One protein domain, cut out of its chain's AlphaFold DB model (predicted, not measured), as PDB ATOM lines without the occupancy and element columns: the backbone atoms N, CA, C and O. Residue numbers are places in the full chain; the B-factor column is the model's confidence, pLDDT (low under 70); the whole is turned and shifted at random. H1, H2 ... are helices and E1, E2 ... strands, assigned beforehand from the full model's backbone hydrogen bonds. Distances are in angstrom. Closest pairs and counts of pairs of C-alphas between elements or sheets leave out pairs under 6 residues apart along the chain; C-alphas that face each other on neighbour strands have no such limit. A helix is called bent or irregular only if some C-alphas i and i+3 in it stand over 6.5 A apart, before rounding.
ATOM      1  N   SER A 264     187.493 146.853 178.485       81.81
ATOM      2  CA  SER A 264     187.127 146.281 179.788       81.81
ATOM      3  C   SER A 264     186.132 147.166 180.536       81.81
ATOM      4  O   SER A 264     185.147 146.661 181.072       81.81
ATOM      5  N   VAL A 265     186.324 148.488 180.523       83.44
ATOM      6  CA  VAL A 265     185.374 149.444 181.112       83.44
ATOM      7  C   VAL A 265     184.019 149.380 180.403       83.44
ATOM      8  O   VAL A 265     182.984 149.340 181.070       83.44
ATOM      9  N   LEU A 266     183.993 149.305 179.069       83.06
ATOM     10  CA  LEU A 266     182.740 149.162 178.317       83.06
ATOM     11  C   LEU A 266     181.990 147.871 178.678       83.06
ATOM     12  O   LEU A 266     180.767 147.897 178.860       83.06
ATOM     13  N   TYR A 267     182.706 146.754 178.827       82.69
ATOM     14  CA  TYR A 267     182.114 145.491 179.268       82.69
ATOM     15  C   TYR A 267     181.621 145.550 180.713       82.69
ATOM     16  O   TYR A 267     180.498 145.115 180.977       82.69
ATOM     17  N   ALA A 268     182.384 146.161 181.624       83.69
ATOM     18  CA  ALA A 268     181.963 146.366 183.008       83.69
ATOM     19  C   ALA A 268     180.648 147.158 183.064       83.69
ATOM     20  O   ALA A 268     179.664 146.693 183.645       83.69
ATOM     21  N   ILE A 269     180.583 148.308 182.379       82.94
ATOM     22  CA  ILE A 269     179.370 149.136 182.309       82.94
ATOM     23  C   ILE A 269     178.185 148.313 181.799       82.94
ATOM     24  O   ILE A 269     177.090 148.419 182.348       82.94
ATOM     25  N   ARG A 270     178.372 147.471 180.778       81.81
ATOM     26  CA  ARG A 270     177.300 146.628 180.230       81.81
ATOM     27  C   ARG A 270     176.806 145.583 181.236       81.81
ATOM     28  O   ARG A 270     175.590 145.472 181.418       81.81
ATOM     29  N   CYS A 271     177.713 144.841 181.872       82.12
ATOM     30  CA  CYS A 271     177.378 143.801 182.849       82.12
ATOM     31  C   CYS A 271     176.587 144.385 184.023       82.12
ATOM     32  O   CYS A 271     175.501 143.899 184.344       82.12
ATOM     33  N   PHE A 272     177.059 145.491 184.601       85.44
ATOM     34  CA  PHE A 272     176.377 146.125 185.730       85.44
ATOM     35  C   PHE A 272     175.085 146.843 185.315       85.44
ATOM     36  O   PHE A 272     174.077 146.736 186.013       85.44
ATOM     37  N   ARG A 273     175.038 147.479 184.134       84.25
ATOM     38  CA  ARG A 273     173.806 148.100 183.611       84.25
ATOM     39  C   ARG A 273     172.701 147.073 183.355       84.25
ATOM     40  O   ARG A 273     171.528 147.422 183.462       84.25
ATOM     41  N   SER A 274     173.039 145.817 183.047       81.69
ATOM     42  CA  SER A 274     172.045 144.737 182.953       81.69
ATOM     43  C   SER A 274     171.314 144.521 184.282       81.69
ATOM     44  O   SER A 274     170.092 144.379 184.288       81.69
ATOM     45  N   VAL A 275     172.034 144.580 185.407       85.81
ATOM     46  CA  VAL A 275     171.437 144.486 186.748       85.81
ATOM     47  C   VAL A 275     170.509 145.672 186.989       85.81
ATOM     48  O   VAL A 275     169.344 145.465 187.320       85.81
ATOM     49  N   THR A 276     170.969 146.900 186.732       86.38
ATOM     50  CA  THR A 276     170.143 148.109 186.891       86.38
ATOM     51  C   THR A 276     168.854 148.036 186.074       86.38
ATOM     52  O   THR A 276     167.784 148.308 186.606       86.38
ATOM     53  N   LYS A 277     168.929 147.604 184.808       85.62
ATOM     54  CA  LYS A 277     167.749 147.456 183.942       85.62
ATOM     55  C   LYS A 277     166.721 146.469 184.496       85.62
ATOM     56  O   LYS A 277     165.534 146.755 184.420       85.62
ATOM     57  N   LYS A 278     167.155 145.343 185.077       84.88
ATOM     58  CA  LYS A 278     166.244 144.357 185.692       84.88
ATOM     59  C   LYS A 278     165.460 144.955 186.863       84.88
ATOM     60  O   LYS A 278     164.249 144.784 186.939       84.88
ATOM     61  N   TYR A 279     166.142 145.666 187.760       87.62
ATOM     62  CA  TYR A 279     165.496 146.299 188.915       87.62
ATOM     63  C   TYR A 279     164.626 147.495 188.513       87.62
ATOM     64  O   TYR A 279     163.562 147.684 189.096       87.62
ATOM     65  N   LEU A 280     165.029 148.257 187.493       87.44
ATOM     66  CA  LEU A 280     164.222 149.351 186.951       87.44
ATOM     67  C   LEU A 280     162.922 148.830 186.325       87.44
ATOM     68  O   LEU A 280     161.854 149.310 186.683       87.44
ATOM     69  N   ALA A 281     162.999 147.798 185.480       84.75
ATOM     70  CA  ALA A 281     161.822 147.173 184.872       84.75
ATOM     71  C   ALA A 281     160.869 146.571 185.921       84.75
ATOM     72  O   ALA A 281     159.652 146.586 185.749       84.75
ATOM     73  N   PHE A 282     161.410 146.054 187.030       86.81
ATOM     74  CA  PHE A 282     160.604 145.630 188.174       86.81
ATOM     75  C   PHE A 282     159.903 146.817 188.847       86.81
ATOM     76  O   PHE A 282     158.703 146.747 189.100       86.81
ATOM     77  N   ASN A 283     160.618 147.920 189.087       87.25
ATOM     78  CA  ASN A 283     160.058 149.122 189.707       87.25
ATOM     79  C   ASN A 283     158.952 149.766 188.854       87.25
ATOM     80  O   ASN A 283     157.890 150.102 189.374       87.25
ATOM     81  N   GLU A 284     159.171 149.869 187.539       85.56
ATOM     82  CA  GLU A 284     158.199 150.394 186.567       85.56
ATOM     83  C   GLU A 284     156.891 149.594 186.542       85.56
ATOM     84  O   GLU A 284     155.846 150.148 186.221       85.56
ATOM     85  N   LYS A 285     156.922 148.308 186.910       83.88
ATOM     86  CA  LYS A 285     155.724 147.463 187.025       83.88
ATOM     87  C   LYS A 285     155.125 147.450 188.434       83.88
ATOM     88  O   LYS A 285     153.908 147.342 188.573       83.88
ATOM     89  N   LEU A 286     155.956 147.567 189.469       85.19
ATOM     90  CA  LEU A 286     155.534 147.552 190.870       85.19
ATOM     91  C   LEU A 286     154.777 148.830 191.255       85.19
ATOM     92  O   LEU A 286     153.710 148.738 191.860       85.19
ATOM     93  N   ILE A 287     155.294 150.009 190.891       84.25
ATOM     94  CA  ILE A 287     154.698 151.299 191.280       84.25
ATOM     95  C   ILE A 287     153.255 151.449 190.764       84.25
ATOM     96  O   ILE A 287     152.380 151.733 191.583       84.25
ATOM     97  N   PRO A 288     152.945 151.211 189.471       83.00
ATOM     98  CA  PRO A 288     151.570 151.314 188.980       83.00
ATOM     99  C   PRO A 288     150.607 150.340 189.664       83.00
ATOM    100  O   PRO A 288     149.443 150.674 189.872       83.00
ATOM    101  N   TYR A 289     151.084 149.149 190.035       80.62
ATOM    102  CA  TYR A 289     150.272 148.163 190.746       80.62
ATOM    103  C   TYR A 289     149.972 148.588 192.192       80.62
ATOM    104  O   TYR A 289     148.847 148.451 192.660       80.62
ATOM    105  N   LEU A 290     150.948 149.151 192.907       80.62
ATOM    106  CA  LEU A 290     150.707 149.692 194.250       80.62
ATOM    107  C   LEU A 290     149.781 150.911 194.202       80.62
ATOM    108  O   LEU A 290     148.894 151.047 195.043       80.62
ATOM    109  N   LYS A 291     149.948 151.763 193.185       80.00
ATOM    110  CA  LYS A 291     149.090 152.925 192.947       80.00
ATOM    111  C   LYS A 291     147.637 152.519 192.685       80.00
ATOM    112  O   LYS A 291     146.738 153.126 193.256       80.00
ATOM    113  N   SER A 329     156.857 156.134 217.912       66.69
ATOM    114  CA  SER A 329     157.608 155.412 218.939       66.69
ATOM    115  C   SER A 329     158.939 156.100 219.228       66.69
ATOM    116  O   SER A 329     159.544 156.731 218.367       66.69
ATOM    117  N   VAL A 330     159.413 155.991 220.470       64.94
ATOM    118  CA  VAL A 330     160.756 156.442 220.853       64.94
ATOM    119  C   VAL A 330     161.637 155.208 220.993       64.94
ATOM    120  O   VAL A 330     161.404 154.373 221.868       64.94
ATOM    121  N   GLN A 331     162.644 155.076 220.130       55.69
ATOM    122  CA  GLN A 331     163.606 153.974 220.159       55.69
ATOM    123  C   GLN A 331     165.028 154.542 220.218       55.69
ATOM    124  O   GLN A 331     165.399 155.397 219.419       55.69
ATOM    125  N   ASN A 332     165.837 154.084 221.181       56.03
ATOM    126  CA  ASN A 332     167.220 154.543 221.392       56.03
ATOM    127  C   ASN A 332     167.368 156.074 221.532       56.03
ATOM    128  O   ASN A 332     168.297 156.653 220.981       56.03
ATOM    129  N   SER A 333     166.455 156.728 222.260       61.84
ATOM    130  CA  SER A 333     166.420 158.196 222.439       61.84
ATOM    131  C   SER A 333     166.146 158.998 221.158       61.84
ATOM    132  O   SER A 333     166.315 160.215 221.154       61.84
ATOM    133  N   HIS A 334     165.692 158.343 220.088       58.12
ATOM    134  CA  HIS A 334     165.258 158.988 218.853       58.12
ATOM    135  C   HIS A 334     163.782 158.705 218.583       58.12
ATOM    136  O   HIS A 334     163.270 157.617 218.852       58.12
ATOM    137  N   LEU A 335     163.104 159.712 218.042       67.50
ATOM    138  CA  LEU A 335     161.699 159.669 217.674       67.50
ATOM    139  C   LEU A 335     161.569 159.003 216.291       67.50
ATOM    140  O   LEU A 335     162.266 159.380 215.343       67.50
ATOM    141  N   GLN A 336     160.722 157.983 216.178       72.50
ATOM    142  CA  GLN A 336     160.538 157.182 214.968       72.50
ATOM    143  C   GLN A 336     159.049 156.980 214.668       72.50
ATOM    144  O   GLN A 336     158.249 156.696 215.555       72.50
ATOM    145  N   TRP A 337     158.672 157.080 213.398       70.62
ATOM    146  CA  TRP A 337     157.379 156.637 212.894       70.62
ATOM    147  C   TRP A 337     157.393 155.124 212.716       70.62
ATOM    148  O   TRP A 337     158.177 154.592 211.936       70.62
ATOM    149  N   ASN A 338     156.503 154.433 213.416       73.44
ATOM    150  CA  ASN A 338     156.098 153.071 213.122       73.44
ATOM    151  C   ASN A 338     155.007 153.111 212.046       73.44
ATOM    152  O   ASN A 338     153.878 153.535 212.308       73.44
ATOM    153  N   MET A 339     155.371 152.689 210.842       74.56
ATOM    154  CA  MET A 339     154.521 152.599 209.663       74.56
ATOM    155  C   MET A 339     154.097 151.139 209.485       74.56
ATOM    156  O   MET A 339     154.835 150.353 208.881       74.56
ATOM    157  N   PRO A 340     152.952 150.721 210.053       65.81
ATOM    158  CA  PRO A 340     152.385 149.436 209.695       65.81
ATOM    159  C   PRO A 340     151.877 149.533 208.253       65.81
ATOM    160  O   PRO A 340     151.158 150.469 207.912       65.81
ATOM    161  N   ARG A 341     152.211 148.549 207.422       73.81
ATOM    162  CA  ARG A 341     151.933 148.481 205.978       73.81
ATOM    163  C   ARG A 341     152.759 149.442 205.129       73.81
ATOM    164  O   ARG A 341     153.556 150.246 205.604       73.81
ATOM    165  N   VAL A 342     152.599 149.288 203.822       78.50
ATOM    166  CA  VAL A 342     153.327 150.051 202.809       78.50
ATOM    167  C   VAL A 342     152.767 151.463 202.718       78.50
ATOM    168  O   VAL A 342     151.560 151.650 202.566       78.50
ATOM    169  N   VAL A 343     153.666 152.443 202.770       75.88
ATOM    170  CA  VAL A 343     153.363 153.859 202.557       75.88
ATOM    171  C   VAL A 343     153.937 154.285 201.208       75.88
ATOM    172  O   VAL A 343     155.117 154.064 200.926       75.88
ATOM    173  N   LEU A 344     153.089 154.871 200.369       79.00
ATOM    174  CA  LEU A 344     153.439 155.501 199.103       79.00
ATOM    175  C   LEU A 344     153.593 156.999 199.333       79.00
ATOM    176  O   LEU A 344     152.671 157.640 199.825       79.00
ATOM    177  N   PHE A 345     154.726 157.566 198.948       79.56
ATOM    178  CA  PHE A 345     154.952 159.006 199.036       79.56
ATOM    179  C   PHE A 345     154.749 159.630 197.662       79.56
ATOM    180  O   PHE A 345     155.315 159.154 196.682       79.56
ATOM    181  N   LEU A 346     153.946 160.680 197.584       78.31
ATOM    182  CA  LEU A 346     153.713 161.452 196.374       78.31
ATOM    183  C   LEU A 346     154.364 162.822 196.543       78.31
ATOM    184  O   LEU A 346     154.044 163.558 197.476       78.31
ATOM    185  N   ASP A 347     155.294 163.135 195.651       76.31
ATOM    186  CA  ASP A 347     155.945 164.443 195.579       76.31
ATOM    187  C   ASP A 347     155.100 165.441 194.765       76.31
ATOM    188  O   ASP A 347     154.215 165.049 193.997       76.31
ATOM    189  N   THR A 355     159.509 153.031 199.987       83.38
ATOM    190  CA  THR A 355     160.685 152.843 200.829       83.38
ATOM    191  C   THR A 355     161.642 151.818 200.215       83.38
ATOM    192  O   THR A 355     161.242 150.799 199.642       83.38
ATOM    193  N   GLU A 356     162.943 152.072 200.364       83.75
ATOM    194  CA  GLU A 356     164.002 151.184 199.868       83.75
ATOM    195  C   GLU A 356     163.875 149.770 200.459       83.75
ATOM    196  O   GLU A 356     164.020 148.763 199.756       83.75
ATOM    197  N   LYS A 357     163.553 149.681 201.757       84.56
ATOM    198  CA  LYS A 357     163.395 148.401 202.456       84.56
ATOM    199  C   LYS A 357     162.252 147.588 201.869       84.56
ATOM    200  O   LYS A 357     162.428 146.387 201.654       84.56
ATOM    201  N   PHE A 358     161.113 148.221 201.588       84.94
ATOM    202  CA  PHE A 358     159.991 147.544 200.950       84.94
ATOM    203  C   PHE A 358     160.364 147.061 199.547       84.94
ATOM    204  O   PHE A 358     160.152 145.889 199.236       84.94
ATOM    205  N   PHE A 359     161.007 147.905 198.735       87.50
ATOM    206  CA  PHE A 359     161.427 147.543 197.378       87.50
ATOM    207  C   PHE A 359     162.304 146.280 197.343       87.50
ATOM    208  O   PHE A 359     162.033 145.350 196.579       87.50
ATOM    209  N   PHE A 360     163.321 146.189 198.206       86.69
ATOM    210  CA  PHE A 360     164.190 145.006 198.269       86.69
ATOM    211  C   PHE A 360     163.542 143.786 198.927       86.69
ATOM    212  O   PHE A 360     163.984 142.657 198.692       86.69
ATOM    213  N   LYS A 361     162.520 143.977 199.768       85.38
ATOM    214  CA  LYS A 361     161.706 142.871 200.286       85.38
ATOM    215  C   LYS A 361     160.822 142.316 199.164       85.38
ATOM    216  O   LYS A 361     160.794 141.105 198.957       85.38
ATOM    217  N   ALA A 362     160.212 143.202 198.378       85.56
ATOM    218  CA  ALA A 362     159.394 142.857 197.222       85.56
ATOM    219  C   ALA A 362     160.196 142.174 196.111       85.56
ATOM    220  O   ALA A 362     159.733 141.207 195.510       85.56
ATOM    221  N   SER A 363     161.444 142.588 195.885       84.94
ATOM    222  CA  SER A 363     162.288 141.956 194.867       84.94
ATOM    223  C   SER A 363     162.620 140.487 195.172       84.94
ATOM    224  O   SER A 363     162.962 139.743 194.255       84.94
ATOM    225  N   LYS A 364     162.528 140.058 196.439       85.81
ATOM    226  CA  LYS A 364     162.855 138.698 196.911       85.81
ATOM    227  C   LYS A 364     161.640 137.774 197.023       85.81
ATOM    228  O   LYS A 364     161.784 136.670 197.548       85.81
ATOM    229  N   MET A 365     160.466 138.201 196.564       83.25
ATOM    230  CA  MET A 365     159.260 137.377 196.612       83.25
ATOM    231  C   MET A 365     159.448 136.050 195.866       83.25
ATOM    232  O   MET A 365     160.079 136.029 194.803       83.25
ATOM    233  N   PRO A 366     158.880 134.944 196.379       74.06
ATOM    234  CA  PRO A 366     158.953 133.634 195.743       74.06
ATOM    235  C   PRO A 366     157.983 133.555 194.552       74.06
ATOM    236  O   PRO A 366     157.014 132.800 194.569       74.06
ATOM    237  N   ASN A 367     158.234 134.341 193.502       78.06
ATOM    238  CA  ASN A 367     157.465 134.301 192.263       78.06
ATOM    239  C   ASN A 367     158.366 134.332 191.020       78.06
ATOM    240  O   ASN A 367     159.413 134.988 190.991       78.06
ATOM    241  N   ALA A 368     157.932 133.630 189.972       66.94
ATOM    242  CA  ALA A 368     158.610 133.635 188.684       66.94
ATOM    243  C   ALA A 368     158.604 135.056 188.099       66.94
ATOM    244  O   ALA A 368     157.570 135.718 188.056       66.94
ATOM    245  N   GLY A 369     159.776 135.534 187.680       68.88
ATOM    246  CA  GLY A 369     159.931 136.888 187.154       68.88
ATOM    247  C   GLY A 369     160.205 137.967 188.204       68.88
ATOM    248  O   GLY A 369     160.232 139.127 187.831       68.88
ATOM    249  N   CYS A 370     160.449 137.641 189.482       79.06
ATOM    250  CA  CYS A 370     161.015 138.607 190.440       79.06
ATOM    251  C   CYS A 370     162.554 138.695 190.308       79.06
ATOM    252  O   CYS A 370     163.193 137.692 189.979       79.06
ATOM    253  N   PRO A 371     163.191 139.860 190.564       81.31
ATOM    254  CA  PRO A 371     164.636 140.029 190.373       81.31
ATOM    255  C   PRO A 371     165.483 139.173 191.323       81.31
ATOM    256  O   PRO A 371     166.601 138.799 190.975       81.31
ATOM    257  N   GLY A 372     164.985 138.881 192.524       84.50
ATOM    258  CA  GLY A 372     165.715 138.187 193.578       84.50
ATOM    259  C   GLY A 372     166.591 139.120 194.419       84.50
ATOM    260  O   GLY A 372     166.270 140.290 194.649       84.50
ATOM    261  N   SER A 373     167.697 138.578 194.937       85.31
ATOM    262  CA  SER A 373     168.623 139.336 195.783       85.31
ATOM    263  C   SER A 373     169.607 140.172 194.957       85.31
ATOM    264  O   SER A 373     170.189 139.699 193.976       85.31
ATOM    265  N   LEU A 374     169.830 141.423 195.378       85.50
ATOM    266  CA  LEU A 374     170.756 142.342 194.705       85.50
ATOM    267  C   LEU A 374     172.176 141.779 194.661       85.50
ATOM    268  O   LEU A 374     172.792 141.765 193.599       85.50
ATOM    269  N   MET A 375     172.654 141.245 195.787       85.75
ATOM    270  CA  MET A 375     174.001 140.685 195.890       85.75
ATOM    271  C   MET A 375     174.211 139.481 194.970       85.75
ATOM    272  O   MET A 375     175.260 139.401 194.339       85.75
ATOM    273  N   ALA A 376     173.229 138.581 194.819       83.94
ATOM    274  CA  ALA A 376     173.368 137.455 193.891       83.94
ATOM    275  C   ALA A 376     173.432 137.924 192.431       83.94
ATOM    276  O   ALA A 376     174.255 137.429 191.664       83.94
ATOM    277  N   ASN A 377     172.617 138.913 192.050       83.62
ATOM    278  CA  ASN A 377     172.640 139.465 190.694       83.62
ATOM    279  C   ASN A 377     173.925 140.251 190.397       83.62
ATOM    280  O   ASN A 377     174.459 140.137 189.296       83.62
ATOM    281  N   LEU A 378     174.442 141.011 191.368       86.75
ATOM    282  CA  LEU A 378     175.737 141.686 191.255       86.75
ATOM    283  C   LEU A 378     176.883 140.680 191.155       86.75
ATOM    284  O   LEU A 378     177.753 140.840 190.305       86.75
ATOM    285  N   PHE A 379     176.862 139.627 191.971       85.38
ATOM    286  CA  PHE A 379     177.867 138.570 191.923       85.38
ATOM    287  C   PHE A 379     177.824 137.809 190.596       85.38
ATOM    288  O   PHE A 379     178.863 137.585 189.986       85.38
ATOM    289  N   SER A 380     176.632 137.490 190.085       80.56
ATOM    290  CA  SER A 380     176.478 136.891 188.755       80.56
ATOM    291  C   SER A 380     177.025 137.804 187.655       80.56
ATOM    292  O   SER A 380     177.742 137.325 186.784       80.56
ATOM    293  N   ALA A 381     176.732 139.109 187.699       81.06
ATOM    294  CA  ALA A 381     177.266 140.069 186.731       81.06
ATOM    295  C   ALA A 381     178.792 140.220 186.839       81.06
ATOM    296  O   ALA A 381     179.466 140.402 185.828       81.06
ATOM    297  N   PHE A 382     179.339 140.116 188.052       83.44
ATOM    298  CA  PHE A 382     180.776 140.091 188.291       83.44
ATOM    299  C   PHE A 382     181.421 138.821 187.720       83.44
ATOM    300  O   PHE A 382     182.430 138.922 187.031       83.44
ATOM    301  N   CYS A 383     180.825 137.644 187.923       79.81
ATOM    302  CA  CYS A 383     181.287 136.399 187.304       79.81
ATOM    303  C   CYS A 383     181.264 136.487 185.772       79.81
ATOM    304  O   CYS A 383     182.263 136.159 185.135       79.81
ATOM    305  N   ASP A 384     180.172 136.996 185.190       78.75
ATOM    306  CA  ASP A 384     180.068 137.240 183.746       78.75
ATOM    307  C   ASP A 384     181.191 138.188 183.269       78.75
ATOM    308  O   ASP A 384     181.825 137.947 182.241       78.75
ATOM    309  N   PHE A 385     181.499 139.233 184.043       83.31
ATOM    310  CA  PHE A 385     182.596 140.156 183.750       83.31
ATOM    311  C   PHE A 385     183.981 139.492 183.836       83.31
ATOM    312  O   PHE A 385     184.815 139.720 182.962       83.31
ATOM    313  N   ILE A 386     184.228 138.633 184.830       78.56
ATOM    314  CA  ILE A 386     185.489 137.883 184.956       78.56
ATOM    315  C   ILE A 386     185.698 136.940 183.770       78.56
ATOM    316  O   ILE A 386     186.812 136.855 183.257       78.56
ATOM    317  N   VAL A 387     184.648 136.269 183.289       78.25
ATOM    318  CA  VAL A 387     184.737 135.414 182.092       78.25
ATOM    319  C   VAL A 387     185.145 136.235 180.866       78.25
ATOM    320  O   VAL A 387     186.025 135.819 180.112       78.25
ATOM    321  N   ILE A 388     184.568 137.428 180.692       80.69
ATOM    322  CA  ILE A 388     184.950 138.348 179.611       80.69
ATOM    323  C   ILE A 388     186.397 138.824 179.780       80.69
ATOM    324  O   ILE A 388     187.140 138.885 178.803       80.69
ATOM    325  N   LEU A 389     186.827 139.124 181.006       81.06
ATOM    326  CA  LEU A 389     188.193 139.556 181.292       81.06
ATOM    327  C   LEU A 389     189.210 138.447 180.991       81.06
ATOM    328  O   LEU A 389     190.238 138.719 180.377       81.06
ATOM    329  N   LEU A 390     188.903 137.195 181.342       78.56
ATOM    330  CA  LEU A 390     189.714 136.028 180.983       78.56
ATOM    331  C   LEU A 390     189.796 135.838 179.466       78.56
ATOM    332  O   LEU A 390     190.869 135.547 178.942       78.56
ATOM    333  N   PHE A 391     188.688 136.047 178.752       78.81
ATOM    334  CA  PHE A 391     188.685 136.017 177.292       78.81
ATOM    335  C   PHE A 391     189.564 137.129 176.696       78.81
ATOM    336  O   PHE A 391     190.388 136.856 175.826       78.81
ATOM    337  N   LEU A 392     189.442 138.369 177.180       77.75
ATOM    338  CA  LEU A 392     190.273 139.491 176.725       77.75
ATOM    339  C   LEU A 392     191.759 139.259 177.028       77.75
ATOM    340  O   LEU A 392     192.606 139.564 176.192       77.75
ATOM    341  N   LEU A 393     192.075 138.674 178.186       76.38
ATOM    342  CA  LEU A 393     193.435 138.276 178.547       76.38
ATOM    343  C   LEU A 393     193.976 137.201 177.597       76.38
ATOM    344  O   LEU A 393     195.127 137.281 177.175       76.38
ATOM    345  N   PHE A 394     193.153 136.218 177.226       75.94
ATOM    346  CA  PHE A 394     193.525 135.204 176.241       75.94
ATOM    347  C   PHE A 394     193.793 135.824 174.863       75.94
ATOM    348  O   PHE A 394     194.817 135.528 174.253       75.94
ATOM    349  N   VAL A 395     192.928 136.732 174.396       75.00
ATOM    350  CA  VAL A 395     193.138 137.478 173.142       75.00
ATOM    351  C   VAL A 395     194.438 138.282 173.194       75.00
ATOM    352  O   VAL A 395     195.206 138.254 172.235       75.00
ATOM    353  N   LEU A 396     194.729 138.944 174.316       71.44
ATOM    354  CA  LEU A 396     195.989 139.659 174.514       71.44
ATOM    355  C   LEU A 396     197.190 138.713 174.419       71.44
ATOM    356  O   LEU A 396     198.148 139.023 173.718       71.44
ATOM    357  N   LEU A 397     197.133 137.558 175.086       71.75
ATOM    358  CA  LEU A 397     198.210 136.567 175.071       71.75
ATOM    359  C   LEU A 397     198.470 136.062 173.649       71.75
ATOM    360  O   LEU A 397     199.621 136.004 173.228       71.75
ATOM    361  N   VAL A 398     197.411 135.775 172.888       71.81
ATOM    362  CA  VAL A 398     197.503 135.408 171.468       71.81
ATOM    363  C   VAL A 398     198.186 136.523 170.671       71.81
ATOM    364  O   VAL A 398     199.150 136.261 169.959       71.81
ATOM    365  N   ILE A 399     197.751 137.774 170.815       68.19
ATOM    366  CA  ILE A 399     198.314 138.901 170.055       68.19
ATOM    367  C   ILE A 399     199.780 139.145 170.402       68.19
ATOM    368  O   ILE A 399     200.573 139.365 169.495       68.19
ATOM    369  N   VAL A 400     200.155 139.062 171.678       66.00
ATOM    370  CA  VAL A 400     201.555 139.184 172.111       66.00
ATOM    371  C   VAL A 400     202.390 138.029 171.551       66.00
ATOM    372  O   VAL A 400     203.433 138.263 170.952       66.00
ATOM    373  N   ALA A 401     201.901 136.789 171.647       66.81
ATOM    374  CA  ALA A 401     202.617 135.608 171.164       66.81
ATOM    375  C   ALA A 401     202.832 135.600 169.638       66.81
ATOM    376  O   ALA A 401     203.840 135.083 169.158       66.81
ATOM    377  N   PHE A 402     201.895 136.158 168.865       64.31
ATOM    378  CA  PHE A 402     202.027 136.282 167.410       64.31
ATOM    379  C   PHE A 402     202.682 137.601 166.972       64.31
ATOM    380  O   PHE A 402     203.248 137.654 165.882       64.31
ATOM    381  N   GLY A 403     202.653 138.637 167.810       59.62
ATOM    382  CA  GLY A 403     203.238 139.948 167.537       59.62
ATOM    383  C   GLY A 403     204.766 139.958 167.521       59.62
ATOM    384  O   GLY A 403     205.345 140.724 166.760       59.62
ATOM    385  N   ASP A 404     205.410 139.070 168.282       57.84
ATOM    386  CA  ASP A 404     206.871 138.893 168.241       57.84
ATOM    387  C   ASP A 404     207.332 138.049 167.041       57.84
ATOM    388  O   ASP A 404     208.497 138.088 166.649       57.84
ATOM    389  N   LYS A 405     206.428 137.259 166.443       54.03
ATOM    390  CA  LYS A 405     206.757 136.308 165.368       54.03
ATOM    391  C   LYS A 405     206.588 136.890 163.963       54.03
ATOM    392  O   LYS A 405     207.164 136.373 163.009       54.03
ATOM    393  N   TYR A 406     205.792 137.943 163.836       55.72
ATOM    394  CA  TYR A 406     205.572 138.678 162.600       55.72
ATOM    395  C   TYR A 406     205.871 140.144 162.910       55.72
ATOM    396  O   TYR A 406     205.255 140.671 163.828       55.72
ATOM    397  N   GLU A 407     206.780 140.798 162.175       57.22
ATOM    398  CA  GLU A 407     207.146 142.228 162.311       57.22
ATOM    399  C   GLU A 407     205.973 143.170 161.956       57.22
ATOM    400  O   GLU A 407     206.031 144.027 161.075       57.22
ATOM    401  N   VAL A 408     204.832 142.976 162.602       59.56
ATOM    402  CA  VAL A 408     203.617 143.742 162.407       59.56
ATOM    403  C   VAL A 408     203.758 145.007 163.240       59.56
ATOM    404  O   VAL A 408     203.957 144.934 164.449       59.56
ATOM    405  N   SER A 409     203.624 146.171 162.597       62.38
ATOM    406  CA  SER A 409     203.616 147.478 163.269       62.38
ATOM    407  C   SER A 409     202.741 147.456 164.532       62.38
ATOM    408  O   SER A 409     201.605 146.978 164.494       62.38
ATOM    409  N   HIS A 410     203.242 148.008 165.642       59.09
ATOM    410  CA  HIS A 410     202.531 148.064 166.929       59.09
ATOM    411  C   HIS A 410     201.134 148.700 166.825       59.09
ATOM    412  O   HIS A 410     200.222 148.331 167.560       59.09
ATOM    413  N   ILE A 411     200.938 149.607 165.862       59.69
ATOM    414  CA  ILE A 411     199.633 150.214 165.569       59.69
ATOM    415  C   ILE A 411     198.663 149.163 165.018       59.69
ATOM    416  O   ILE A 411     197.518 149.087 165.455       59.69
ATOM    417  N   ASN A 412     199.126 148.298 164.114       60.22
ATOM    418  CA  ASN A 412     198.311 147.216 163.573       60.22
ATOM    419  C   ASN A 412     197.983 146.195 164.667       60.22
ATOM    420  O   ASN A 412     196.841 145.759 164.747       60.22
ATOM    421  N   GLN A 413     198.923 145.873 165.561       63.31
ATOM    422  CA  GLN A 413     198.665 144.998 166.714       63.31
ATOM    423  C   GLN A 413     197.606 145.587 167.662       63.31
ATOM    424  O   GLN A 413     196.701 144.868 168.088       63.31
ATOM    425  N   ALA A 414     197.657 146.892 167.945       62.84
ATOM    426  CA  ALA A 414     196.651 147.579 168.759       62.84
ATOM    427  C   ALA A 414     195.270 147.614 168.078       62.84
ATOM    428  O   ALA A 414     194.251 147.395 168.733       62.84
ATOM    429  N   ILE A 415     195.222 147.823 166.757       61.38
ATOM    430  CA  ILE A 415     193.983 147.774 165.966       61.38
ATOM    431  C   ILE A 415     193.417 146.349 165.935       61.38
ATOM    432  O   ILE A 415     192.214 146.175 166.122       61.38
ATOM    433  N   PHE A 416     194.257 145.324 165.769       65.19
ATOM    434  CA  PHE A 416     193.844 143.922 165.848       65.19
ATOM    435  C   PHE A 416     193.338 143.560 167.246       65.19
ATOM    436  O   PHE A 416     192.321 142.880 167.349       65.19
ATOM    437  N   ALA A 417     193.968 144.056 168.315       65.44
ATOM    438  CA  ALA A 417     193.501 143.869 169.690       65.44
ATOM    439  C   ALA A 417     192.154 144.545 169.940       65.44
ATOM    440  O   ALA A 417     191.261 143.942 170.535       65.44
ATOM    441  N   ALA A 418     191.974 145.763 169.432       63.66
ATOM    442  CA  ALA A 418     190.701 146.461 169.510       63.66
ATOM    443  C   ALA A 418     189.610 145.731 168.707       63.66
ATOM    444  O   ALA A 418     188.527 145.478 169.229       63.66
ATOM    445  N   ALA A 419     189.897 145.319 167.469       65.25
ATOM    446  CA  ALA A 419     188.960 144.597 166.610       65.25
ATOM    447  C   ALA A 419     188.596 143.210 167.174       65.25
ATOM    448  O   ALA A 419     187.420 142.847 167.214       65.25
ATOM    449  N   ALA A 420     189.579 142.460 167.678       65.81
ATOM    450  CA  ALA A 420     189.374 141.165 168.323       65.81
ATOM    451  C   ALA A 420     188.649 141.296 169.673       65.81
ATOM    452  O   ALA A 420     187.815 140.459 170.004       65.81
ATOM    453  N   GLY A 421     188.904 142.366 170.431       65.19
ATOM    454  CA  GLY A 421     188.200 142.673 171.677       65.19
ATOM    455  C   GLY A 421     186.754 143.137 171.469       65.19
ATOM    456  O   GLY A 421     185.925 142.942 172.351       65.19
ATOM    457  N   ILE A 422     186.425 143.699 170.300       68.38
ATOM    458  CA  ILE A 422     185.055 144.076 169.898       68.38
ATOM    459  C   ILE A 422     184.292 142.879 169.298       68.38
ATOM    460  O   ILE A 422     183.059 142.861 169.301       68.38
ATOM    461  N   LEU A 423     184.985 141.840 168.830       66.56
ATOM    462  CA  LEU A 423     184.377 140.656 168.215       66.56
ATOM    463  C   LEU A 423     183.286 140.004 169.092       66.56
ATOM    464  O   LEU A 423     182.184 139.792 168.585       66.56
ATOM    465  N   PRO A 424     183.489 139.764 170.406       64.44
ATOM    466  CA  PRO A 424     182.442 139.217 171.269       64.44
ATOM    467  C   PRO A 424     181.229 140.140 171.382       64.44
ATOM    468  O   PRO A 424     180.111 139.665 171.535       64.44
ATOM    469  N   TYR A 425     181.418 141.461 171.283       63.97
ATOM    470  CA  TYR A 425     180.314 142.423 171.284       63.97
ATOM    471  C   TYR A 425     179.444 142.290 170.027       63.97
ATOM    472  O   TYR A 425     178.216 142.358 170.115       63.97
ATOM    473  N   VAL A 426     180.072 142.070 168.871       61.19
ATOM    474  CA  VAL A 426     179.389 141.840 167.590       61.19
ATOM    475  C   VAL A 426     178.709 140.469 167.584       61.19
ATOM    476  O   VAL A 426     177.530 140.375 167.245       61.19
ATOM    477  N   PHE A 427     179.397 139.424 168.048       60.00
ATOM    478  CA  PHE A 427     178.826 138.082 168.169       60.00
ATOM    479  C   PHE A 427     177.640 138.037 169.138       60.00
ATOM    480  O   PHE A 427     176.620 137.435 168.815       60.00
ATOM    481  N   ASP A 428     177.700 138.734 170.274       61.22
ATOM    482  CA  ASP A 428     176.591 138.808 171.240       61.22
ATOM    483  C   ASP A 428     175.385 139.615 170.732       61.22
ATOM    484  O   ASP A 428     174.276 139.482 171.239       61.22
ATOM    485  N   LYS A 429     175.574 140.460 169.713       60.84
ATOM    486  CA  LYS A 429     174.489 141.244 169.104       60.84
ATOM    487  C   LYS A 429     173.882 140.574 167.867       60.84
ATOM    488  O   LYS A 429     172.725 140.847 167.559       60.84
ATOM    489  N   ILE A 430     174.655 139.742 167.164       56.38
ATOM    490  CA  ILE A 430     174.271 139.134 165.878       56.38
ATOM    491  C   ILE A 430     173.976 137.631 166.009       56.38
ATOM    492  O   ILE A 430     173.028 137.153 165.395       56.38
ATOM    493  N   PHE A 431     174.751 136.886 166.803       48.31
ATOM    494  CA  PHE A 431     174.700 135.418 166.853       48.31
ATOM    495  C   PHE A 431     174.091 134.853 168.138       48.31
ATOM    496  O   PHE A 431     173.415 133.823 168.089       48.31
ATOM    497  N   PHE A 432     174.283 135.504 169.287       50.19
ATOM    498  CA  PHE A 432     173.651 135.058 170.526       50.19
ATOM    499  C   PHE A 432     172.247 135.659 170.644       50.19
ATOM    500  O   PHE A 432     172.060 136.876 170.629       50.19
ATOM    501  N   LYS A 433     171.230 134.790 170.742       44.38
ATOM    502  CA  LYS A 433     169.852 135.192 171.059       44.38
ATOM    503  C   LYS A 433     169.893 136.094 172.293       44.38
ATOM    504  O   LYS A 433     170.360 135.648 173.342       44.38
ATOM    505  N   ARG A 434     169.391 137.335 172.176       51.22
ATOM    506  CA  ARG A 434     169.140 138.207 173.334       51.22
ATOM    507  C   ARG A 434     168.478 137.352 174.411       51.22
ATOM    508  O   ARG A 434     167.447 136.737 174.138       51.22
ATOM    509  N   ARG A 435     169.076 137.293 175.610       52.91
ATOM    510  CA  ARG A 435     168.359 136.766 176.778       52.91
ATOM    511  C   ARG A 435     167.015 137.505 176.808       52.91
ATOM    512  O   ARG A 435     167.051 138.728 176.653       52.91
ATOM    513  N   PRO A 436     165.875 136.795 176.900       54.16
ATOM    514  CA  PRO A 436     164.572 137.442 176.872       54.16
ATOM    515  C   PRO A 436     164.568 138.553 177.919       54.16
ATOM    516  O   PRO A 436     165.099 138.370 179.022       54.16
ATOM    517  N   ASP A 437     164.072 139.724 177.521       58.00
ATOM    518  CA  ASP A 437     163.977 140.864 178.419       58.00
ATOM    519  C   ASP A 437     163.211 140.434 179.677       58.00
ATOM    520  O   ASP A 437     162.326 139.579 179.634       58.00
ATOM    521  N   PHE A 438     163.626 140.961 180.828       62.12
ATOM    522  CA  PHE A 438     163.005 140.627 182.102       62.12
ATOM    523  C   PHE A 438     161.525 141.018 182.052       62.12
ATOM    524  O   PHE A 438     161.185 142.200 182.085       62.12
ATOM    525  N   GLU A 439     160.648 140.022 181.968       62.66
ATOM    526  CA  GLU A 439     159.210 140.226 181.914       62.66
ATOM    527  C   GLU A 439     158.580 139.689 183.197       62.66
ATOM    528  O   GLU A 439     158.393 138.490 183.382       62.66
ATOM    529  N   LEU A 440     158.289 140.599 184.128       64.88
ATOM    530  CA  LEU A 440     157.460 140.277 185.284       64.88
ATOM    531  C   LEU A 440     156.006 140.135 184.818       64.88
ATOM    532  O   LEU A 440     155.435 141.109 184.316       64.88
ATOM    533  N   ASP A 441     155.419 138.956 185.003       65.19
ATOM    534  CA  ASP A 441     153.994 138.723 184.779       65.19
ATOM    535  C   ASP A 441     153.183 139.191 186.000       65.19
ATOM    536  O   ASP A 441     152.919 138.442 186.949       65.19
ATOM    537  N   THR A 442     152.788 140.464 185.964       64.81
ATOM    538  CA  THR A 442     151.914 141.095 186.965       64.81
ATOM    539  C   THR A 442     150.472 140.591 186.901       64.81
ATOM    540  O   THR A 442     149.681 140.869 187.807       64.81
ATOM    541  N   THR A 443     150.096 139.848 185.854       65.31
ATOM    542  CA  THR A 443     148.754 139.268 185.731       65.31
ATOM    543  C   THR A 443     148.627 137.955 186.493       65.31
ATOM    544  O   THR A 443     147.509 137.568 186.847       65.31
ATOM    545  N   SER A 444     149.754 137.317 186.828       76.62
ATOM    546  CA  SER A 444     149.749 136.049 187.544       76.62
ATOM    547  C   SER A 444     149.105 136.187 188.939       76.62
ATOM    548  O   SER A 444     149.493 137.042 189.739       76.62
ATOM    549  N   PRO A 445     148.128 135.328 189.286       75.62
ATOM    550  CA  PRO A 445     147.466 135.383 190.590       75.62
ATOM    551  C   PRO A 445     148.431 135.065 191.742       75.62
ATOM    552  O   PRO A 445     148.251 135.552 192.851       75.62
ATOM    553  N   LYS A 446     149.500 134.300 191.472       78.75
ATOM    554  CA  LYS A 446     150.569 134.031 192.443       78.75
ATOM    555  C   LYS A 446     151.364 135.287 192.797       78.75
ATOM    556  O   LYS A 446     151.671 135.473 193.968       78.75
ATOM    557  N   PHE A 447     151.668 136.142 191.815       79.88
ATOM    558  CA  PHE A 447     152.322 137.425 192.072       79.88
ATOM    559  C   PHE A 447     151.450 138.320 192.944       79.88
ATOM    560  O   PHE A 447     151.932 138.841 193.943       79.88
ATOM    561  N   LYS A 448     150.167 138.452 192.584       79.81
ATOM    562  CA  LYS A 448     149.206 139.288 193.311       79.81
ATOM    563  C   LYS A 448     149.080 138.844 194.764       79.81
ATOM    564  O   LYS A 448     149.382 139.622 195.652       79.81
ATOM    565  N   ASN A 449     148.802 137.560 195.001       80.50
ATOM    566  CA  ASN A 449     148.665 137.032 196.359       80.50
ATOM    567  C   ASN A 449     149.943 137.206 197.199       80.50
ATOM    568  O   ASN A 449     149.858 137.596 198.357       80.50
ATOM    569  N   ALA A 450     151.124 136.944 196.623       81.50
ATOM    570  CA  ALA A 450     152.396 137.104 197.332       81.50
ATOM    571  C   ALA A 450     152.727 138.577 197.622       81.50
ATOM    572  O   ALA A 450     153.351 138.888 198.637       81.50
ATOM    573  N   LEU A 451     152.328 139.487 196.730       82.56
ATOM    574  CA  LEU A 451     152.491 140.920 196.934       82.56
ATOM    575  C   LEU A 451     151.511 141.455 197.976       82.56
ATOM    576  O   LEU A 451     151.919 142.242 198.824       82.56
ATOM    577  N   ASP A 452     150.268 140.987 197.961       80.88
ATOM    578  CA  ASP A 452     149.234 141.354 198.929       80.88
ATOM    579  C   ASP A 452     149.610 140.906 200.345       80.88
ATOM    580  O   ASP A 452     149.559 141.713 201.271       80.88
ATOM    581  N   GLU A 453     150.095 139.670 200.491       82.25
ATOM    582  CA  GLU A 453     150.649 139.154 201.748       82.25
ATOM    583  C   GLU A 453     151.834 140.008 202.224       82.25
ATOM    584  O   GLU A 453     151.900 140.395 203.389       82.25
ATOM    585  N   LEU A 454     152.742 140.393 201.317       83.38
ATOM    586  CA  LEU A 454     153.867 141.252 201.687       83.38
ATOM    587  C   LEU A 454     153.426 142.657 202.115       83.38
ATOM    588  O   LEU A 454     154.057 143.234 202.998       83.38
ATOM    589  N   VAL A 455     152.409 143.227 201.467       81.44
ATOM    590  CA  VAL A 455     151.882 144.559 201.791       81.44
ATOM    591  C   VAL A 455     151.245 144.551 203.179       81.44
ATOM    592  O   VAL A 455     151.476 145.487 203.948       81.44
ATOM    593  N   ASP A 456     150.497 143.497 203.510       77.81
ATOM    594  CA  ASP A 456     149.855 143.332 204.816       77.81
ATOM    595  C   ASP A 456     150.873 143.070 205.945       77.81
ATOM    596  O   ASP A 456     150.732 143.641 207.029       77.81
ATOM    597  N   ASP A 457     151.927 142.290 205.686       81.12
ATOM    598  CA  ASP A 457     152.951 141.917 206.678       81.12
ATOM    599  C   ASP A 457     154.116 142.920 206.803       81.12
ATOM    600  O   ASP A 457     155.046 142.729 207.601       81.12
ATOM    601  N   HIS A 458     154.164 143.967 205.976       81.00
ATOM    602  CA  HIS A 458     155.258 144.941 206.030       81.00
ATOM    603  C   HIS A 458     155.078 145.902 207.206       81.00
ATOM    604  O   HIS A 458     154.043 146.537 207.341       81.00
ATOM    605  N   ILE A 459     156.103 146.040 208.045       76.75
ATOM    606  CA  ILE A 459     156.163 147.044 209.114       76.75
ATOM    607  C   ILE A 459     157.518 147.728 208.999       76.75
ATOM    608  O   ILE A 459     158.554 147.057 208.932       76.75
ATOM    609  N   GLU A 460     157.518 149.056 208.968       78.38
ATOM    610  CA  GLU A 460     158.736 149.841 208.825       78.38
ATOM    611  C   GLU A 460     158.829 150.952 209.866       78.38
ATOM    612  O   GLU A 460     157.849 151.611 210.193       78.38
ATOM    613  N   HIS A 461     160.042 151.162 210.379       74.06
ATOM    614  CA  HIS A 461     160.363 152.294 211.236       74.06
ATOM    615  C   HIS A 461     161.155 153.325 210.431       74.06
ATOM    616  O   HIS A 461     162.220 152.990 209.890       74.06
ATOM    617  N   ALA A 462     160.651 154.556 210.360       66.69
ATOM    618  CA  ALA A 462     161.326 155.694 209.738       66.69
ATOM    619  C   ALA A 462     161.612 156.778 210.785       66.69
ATOM    620  O   ALA A 462     160.844 156.959 211.724       66.69
ATOM    621  N   PHE A 463     162.725 157.496 210.651       59.53
ATOM    622  CA  PHE A 463     163.050 158.592 211.567       59.53
ATOM    623  C   PHE A 463     162.186 159.820 211.281       59.53
ATOM    624  O   PHE A 463     161.880 160.098 210.124       59.53
ATOM    625  N   VAL A 464     161.819 160.560 212.331       56.84
ATOM    626  CA  VAL A 464     161.128 161.847 212.188       56.84
ATOM    627  C   VAL A 464     162.163 162.925 211.891       56.84
ATOM    628  O   VAL A 464     162.680 163.571 212.796       56.84
TER     629      VAL A 464
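Overview. This is residues 264 to 291, 329 to 347 and 355 to 464 of the 503 residues of an uncharacterized protein of Crassostrea gigas (UniProt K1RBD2). A long arm of three helices has a small head at one end: H3 runs along the arm, the first part of H1 packs beside its near half, H4 folds back beside its far half, and H1 runs on to the head. The head holds the short helices H2 and H5 and a small sheet; residues 431 to 444, with no named element, return to it from H4. The printed part has 157 residues, mostly helix, with five named helices and four named strands in the order H1 E1 E2 E3 H2 H3 H4 H5 E4; the sheet's order is E1, E2, E4, antiparallel. It is extended, with a radius of gyration of the C-alphas of 23.4 A and spans of 76 by 43 by 28 A.

Arrangement. Start at the inner strand E2, residues 334 to 340. With E1, residues 329 to 331, it forms an antiparallel hairpin; look at N 329 and O 336, within hydrogen-bond range at 2.8 A. E4, residues 459 to 463, is its other antiparallel neighbour, with N 337 and O 462 at 2.7 A. E3, residues 343 to 346, pairs with no named strand. H5, residues 445 to 457, is not on the sheet. H2, residues 356 to 362, is close to H5 but not clearly touching; their closest C-alphas, of Ala 362 and Leu 451, are 7.2 A apart. H1, residues 264 to 291, is about perpendicular to H2, at 81 degrees. Its residues 264 to 275 alone touch H3, residues 374 to 403, opposite ways at a shallow tilt of 21 degrees; the closest C-alphas, of Cys 271 and Ala 381, are 5.4 A apart. H3 and H4, residues 410 to 430, form a helical hairpin at a steep tilt of 40 degrees; the closest C-alphas, of Leu 392 and Gly 421, are 6.3 A apart. Every O i to N i+4 pair is within hydrogen-bond range in H2, H3 and H5, against 21 of 24 in H1 and 15 of 17 in H4.

Along the chain. Find C-alpha 264 at (187.127, 146.281, 179.788); from there H1 runs 40.8 A, with a kink of 26 degrees near residue 275. H3 runs 42.4 A to C-alpha 403 at (203.238, 139.948, 167.537). H4, 29.7 A, is irregular, but only just: C-alphas 421 and 424 are 6.7 A apart. E4 ends at C-alpha 463, (163.050, 158.592, 211.567).

Size, cuts and confidence. The farthest C-alphas, of Ser 329 and Glu 407, are 76.4 A apart. Residues 292 to 328 and 348 to 354 are not printed, with gaps of 27.5 A and 13.6 A between C-alphas. The links H2 to H3 and H4 to H5 are long. Mean pLDDT of the printed part is 73.8; 58 residues are under 70, among them 399 to 443.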